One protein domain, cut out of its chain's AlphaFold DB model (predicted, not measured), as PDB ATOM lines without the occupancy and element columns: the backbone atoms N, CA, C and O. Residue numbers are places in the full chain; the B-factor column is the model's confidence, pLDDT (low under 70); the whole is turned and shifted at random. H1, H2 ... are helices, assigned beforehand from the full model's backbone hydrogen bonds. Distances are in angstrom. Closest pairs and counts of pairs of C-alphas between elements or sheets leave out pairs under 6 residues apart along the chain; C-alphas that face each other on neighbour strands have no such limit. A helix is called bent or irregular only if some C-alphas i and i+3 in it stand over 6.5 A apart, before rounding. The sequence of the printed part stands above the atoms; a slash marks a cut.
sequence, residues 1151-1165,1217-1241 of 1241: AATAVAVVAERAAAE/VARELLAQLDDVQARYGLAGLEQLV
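What this domain is: This is residues 1151 to 1165 and 1217 to 1241 of the 1241 residues of an uncharacterized protein of Chlamydomonas schloesseri (UniProt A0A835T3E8). Two helices make an open C with an empty middle: H1 is one arm, the first part of H2 is the other, and past a kink of 79 degrees near residue 1232 the end of H2 turns toward the side where H1 begins. The printed part has 40 residues, with H1 then H2 and no named strand; the class is all helix. It is loose, with a radius of gyration of the C-alphas of 11.2 A and spans of 29 by 23 by 13 A.

How they stand to each other: H1, residues 1151 to 1165, and H2, residues 1217 to 1238, are apart. Residues 1153 to 1165 of H1 and 1217 to 1227 of H2 stand free. H2 is irregular: C-alphas 1231 and 1234 are 9.5 A apart. Every O i to N i+4 pair in H1 is within hydrogen-bond range, and 16 of 18 in H2.

Where its parts are: H1 is 21.2 A long, from C-alpha 1151 at (289.721, 471.604, 243.133). H2 is 26.3 A long, ending with C-alpha 1238 at (277.554, 480.251, 245.340).

The domain as a whole: Residues 1166 to 1216 are not printed; C-alphas 1165 and 1217 are 14.0 A apart across this cut. The farthest C-alphas, of Glu 1165 and Ala 1235, are 29.3 A apart. The pLDDT is under 70 at residues 1234 to 1235 and 1237 to 1241.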
ATOM      1  N   ALA A1151     289.880 471.296 241.711       81.56
ATOM      2  CA  ALA A1151     289.721 471.604 243.133       81.56
ATOM      3  C   ALA A1151     288.309 471.258 243.648       81.56
ATOM      4  O   ALA A1151     288.181 470.550 244.646       81.56
ATOM      5  N   ALA A1152     287.255 471.658 242.928       81.31
ATOM      6  CA  ALA A1152     285.872 471.308 243.262       81.31
ATOM      7  C   ALA A1152     285.646 469.781 243.274       81.31
ATOM      8  O   ALA A1152     285.018 469.244 244.188       81.31
ATOM      9  N   THR A1153     286.236 469.057 242.314       84.56
ATOM     10  CA  THR A1153     286.193 467.584 242.276       84.56
ATOM     11  C   THR A1153     286.890 466.960 243.493       84.56
ATOM     12  O   THR A1153     286.381 465.996 244.062       84.56
ATOM     13  N   ALA A1154     288.029 467.509 243.928       79.44
ATOM     14  CA  ALA A1154     288.736 467.032 245.116       79.44
ATOM     15  C   ALA A1154     287.915 467.248 246.401       79.44
ATOM     16  O   ALA A1154     287.782 466.317 247.198       79.44
ATOM     17  N   VAL A1155     287.299 468.425 246.569       88.56
ATOM     18  CA  VAL A1155     286.397 468.723 247.698       88.56
ATOM     19  C   VAL A1155     285.205 467.760 247.720       88.56
ATOM     20  O   VAL A1155     284.901 467.191 248.769       88.56
ATOM     21  N   ALA A1156     284.581 467.490 246.569       81.38
ATOM     22  CA  ALA A1156     283.475 466.535 246.468       81.38
ATOM     23  C   ALA A1156     283.881 465.106 246.884       81.38
ATOM     24  O   ALA A1156     283.144 464.446 247.616       81.38
ATOM     25  N   VAL A1157     285.071 464.636 246.488       86.00
ATOM     26  CA  VAL A1157     285.591 463.309 246.881       86.00
ATOM     27  C   VAL A1157     285.897 463.233 248.383       86.00
ATOM     28  O   VAL A1157     285.629 462.205 249.010       86.00
ATOM     29  N   VAL A1158     286.411 464.309 248.988       88.12
ATOM     30  CA  VAL A1158     286.608 464.389 250.448       88.12
ATOM     31  C   VAL A1158     285.262 464.372 251.181       88.12
ATOM     32  O   VAL A1158     285.116 463.636 252.158       88.12
ATOM     33  N   ALA A1159     284.254 465.090 250.679       84.12
ATOM     34  CA  ALA A1159     282.907 465.106 251.248       84.12
ATOM     35  C   ALA A1159     282.197 463.740 251.147       84.12
ATOM     36  O   ALA A1159     281.655 463.262 252.146       84.12
ATOM     37  N   GLU A1160     282.249 463.057 249.991       86.06
ATOM     38  CA  GLU A1160     281.723 461.687 249.852       86.06
ATOM     39  C   GLU A1160     282.410 460.717 250.823       86.06
ATOM     40  O   GLU A1160     281.751 459.868 251.432       86.06
ATOM     41  N   ARG A1161     283.730 460.855 251.013       88.62
ATOM     42  CA  ARG A1161     284.488 460.032 251.958       88.62
ATOM     43  C   ARG A1161     284.082 460.300 253.409       88.62
ATOM     44  O   ARG A1161     283.828 459.341 254.136       88.62
ATOM     45  N   ALA A1162     283.972 461.562 253.819       85.19
ATOM     46  CA  ALA A1162     283.531 461.933 255.164       85.19
ATOM     47  C   ALA A1162     282.111 461.410 255.458       85.19
ATOM     48  O   ALA A1162     281.874 460.816 256.510       85.19
ATOM     49  N   ALA A1163     281.188 461.529 254.497       85.19
ATOM     50  CA  ALA A1163     279.840 460.971 254.605       85.19
ATOM     51  C   ALA A1163     279.843 459.432 254.709       85.19
ATOM     52  O   ALA A1163     279.087 458.858 255.498       85.19
ATOM     53  N   ALA A1164     280.711 458.746 253.957       85.38
ATOM     54  CA  ALA A1164     280.855 457.293 254.026       85.38
ATOM     55  C   ALA A1164     281.447 456.811 255.365       85.38
ATOM     56  O   ALA A1164     280.992 455.796 255.900       85.38
ATOM     57  N   GLU A1165     282.424 457.531 255.922       90.81
ATOM     58  CA  GLU A1165     283.028 457.224 257.224       90.81
ATOM     59  C   GLU A1165     282.049 457.515 258.381       90.81
ATOM     60  O   GLU A1165     281.878 456.664 259.257       90.81
ATOM     61  N   VAL A1217     290.275 467.196 265.803       84.62
ATOM     62  CA  VAL A1217     290.025 467.055 264.352       84.62
ATOM     63  C   VAL A1217     288.763 467.810 263.910       84.62
ATOM     64  O   VAL A1217     288.756 468.431 262.848       84.62
ATOM     65  N   ALA A1218     287.699 467.808 264.721       76.19
ATOM     66  CA  ALA A1218     286.491 468.581 264.436       76.19
ATOM     67  C   ALA A1218     286.729 470.102 264.504       76.19
ATOM     68  O   ALA A1218     286.195 470.834 263.674       76.19
ATOM     69  N   ARG A1219     287.549 470.582 265.453       84.94
ATOM     70  CA  ARG A1219     287.945 471.998 265.530       84.94
ATOM     71  C   ARG A1219     288.820 472.418 264.349       84.94
ATOM     72  O   ARG A1219     288.623 473.510 263.829       84.94
ATOM     73  N   GLU A1220     289.729 471.560 263.893       88.69
ATOM     74  CA  GLU A1220     290.579 471.852 262.734       88.69
ATOM     75  C   GLU A1220     289.778 471.887 261.418       88.69
ATOM     76  O   GLU A1220     289.943 472.811 260.625       88.69
ATOM     77  N   LEU A1221     288.833 470.958 261.221       83.56
ATOM     78  CA  LEU A1221     287.912 470.981 260.074       83.56
ATOM     79  C   LEU A1221     287.007 472.223 260.054       83.56
ATOM     80  O   LEU A1221     286.761 472.773 258.982       83.56
ATOM     81  N   LEU A1222     286.530 472.678 261.217       87.75
ATOM     82  CA  LEU A1222     285.760 473.921 261.322       87.75
ATOM     83  C   LEU A1222     286.624 475.148 260.997       87.75
ATOM     84  O   LEU A1222     286.211 475.964 260.183       87.75
ATOM     85  N   ALA A1223     287.852 475.227 261.518       85.06
ATOM     86  CA  ALA A1223     288.774 476.321 261.199       85.06
ATOM     87  C   ALA A1223     289.139 476.381 259.699       85.06
ATOM     88  O   ALA A1223     289.266 477.468 259.137       85.06
ATOM     89  N   GLN A1224     289.265 475.230 259.027       87.75
ATOM     90  CA  GLN A1224     289.471 475.166 257.573       87.75
ATOM     91  C   GLN A1224     288.224 475.616 256.787       87.75
ATOM     92  O   GLN A1224     288.356 476.287 255.763       87.75
ATOM     93  N   LEU A1225     287.017 475.292 257.267       80.88
ATOM     94  CA  LEU A1225     285.760 475.795 256.701       80.88
ATOM     95  C   LEU A1225     285.618 477.314 256.872       80.88
ATOM     96  O   LEU A1225     285.274 477.992 255.906       80.88
ATOM     97  N   ASP A1226     285.944 477.850 258.050       83.75
ATOM     98  CA  ASP A1226     285.914 479.290 258.327       83.75
ATOM     99  C   ASP A1226     286.929 480.064 257.467       83.75
ATOM    100  O   ASP A1226     286.595 481.118 256.931       83.75
ATOM    101  N   ASP A1227     288.142 479.537 257.249       84.88
ATOM    102  CA  ASP A1227     289.153 480.147 256.367       84.88
ATOM    103  C   ASP A1227     288.717 480.142 254.886       84.88
ATOM    104  O   ASP A1227     288.867 481.144 254.181       84.88
ATOM    105  N   VAL A1228     288.089 479.062 254.405       82.81
ATOM    106  CA  VAL A1228     287.484 479.027 253.059       82.81
ATOM    107  C   VAL A1228     286.314 480.016 252.959       82.81
ATOM    108  O   VAL A1228     286.241 480.791 252.001       82.81
ATOM    109  N   GLN A1229     285.426 480.056 253.956       84.31
ATOM    110  CA  GLN A1229     284.293 480.981 253.982       84.31
ATOM    111  C   GLN A1229     284.745 482.448 254.088       84.31
ATOM    112  O   GLN A1229     284.126 483.312 253.470       84.31
ATOM    113  N   ALA A1230     285.841 482.742 254.790       82.69
ATOM    114  CA  ALA A1230     286.423 484.080 254.882       82.69
ATOM    115  C   ALA A1230     287.099 484.532 253.575       82.69
ATOM    116  O   ALA A1230     287.019 485.709 253.222       82.69
ATOM    117  N   ARG A1231     287.742 483.617 252.834       84.94
ATOM    118  CA  ARG A1231     288.441 483.933 251.571       84.94
ATOM    119  C   ARG A1231     287.515 484.159 250.383       84.94
ATOM    120  O   ARG A1231     287.841 484.973 249.521       84.94
ATOM    121  N   TYR A1232     286.404 483.427 250.312       86.06
ATOM    122  CA  TYR A1232     285.486 483.474 249.166       86.06
ATOM    123  C   TYR A1232     284.138 484.131 249.492       86.06
ATOM    124  O   TYR A1232     283.490 484.668 248.596       86.06
ATOM    125  N   GLY A1233     283.716 484.130 250.758       89.56
ATOM    126  CA  GLY A1233     282.363 484.512 251.159       89.56
ATOM    127  C   GLY A1233     281.309 483.500 250.697       89.56
ATOM    128  O   GLY A1233     281.518 482.739 249.752       89.56
ATOM    129  N   LEU A1234     280.134 483.515 251.330       65.38
ATOM    130  CA  LEU A1234     279.005 482.668 250.914       65.38
ATOM    131  C   LEU A1234     278.617 482.916 249.445       65.38
ATOM    132  O   LEU A1234     278.517 481.969 248.675       65.38
ATOM    133  N   ALA A1235     278.527 484.182 249.027       59.34
ATOM    134  CA  ALA A1235     278.202 484.541 247.645       59.34
ATOM    135  C   ALA A1235     279.292 484.151 246.622       59.34
ATOM    136  O   ALA A1235     278.975 483.896 245.465       59.34
ATOM    137  N   GLY A1236     280.572 484.094 247.019       74.69
ATOM    138  CA  GLY A1236     281.649 483.623 246.139       74.69
ATOM    139  C   GLY A1236     281.727 482.098 246.054       74.69
ATOM    140  O   GLY A1236     282.119 481.574 245.018       74.69
ATOM    141  N   LEU A1237     281.291 481.386 247.099       61.22
ATOM    142  CA  LEU A1237     281.022 479.946 247.045       61.22
ATOM    143  C   LEU A1237     279.830 479.637 246.124       61.22
ATOM    144  O   LEU A1237     279.951 478.777 245.258       61.22
ATOM    145  N   GLU A1238     278.725 480.383 246.229       66.12
ATOM    146  CA  GLU A1238     277.554 480.251 245.340       66.12
ATOM    147  C   GLU A1238     277.837 480.616 243.869       66.12
ATOM    148  O   GLU A1238     277.092 480.200 242.987       66.12
ATOM    149  N   GLN A1239     278.910 481.364 243.579       45.97
ATOM    150  CA  GLN A1239     279.379 481.647 242.210       45.97
ATOM    151  C   GLN A1239     280.425 480.648 241.681       45.97
ATOM    152  O   GLN A1239     280.843 480.761 240.527       45.97
ATOM    153  N   LEU A1240     280.886 479.707 242.512       50.66
ATOM    154  CA  LEU A1240     281.954 478.750 242.188       50.66
ATOM    155  C   LEU A1240     281.450 477.293 242.102       50.66
ATOM    156  O   LEU A1240     282.199 476.419 241.658       50.66
ATOM    157  N   VAL A1241     280.194 477.056 242.498       63.09
ATOM    158  CA  VAL A1241     279.434 475.793 242.403       63.09
ATOM    159  C   VAL A1241     278.576 475.764 241.137       63.09
ATOM    160  O   VAL A1241     278.597 474.705 240.471       63.09
TER     161      VAL A1241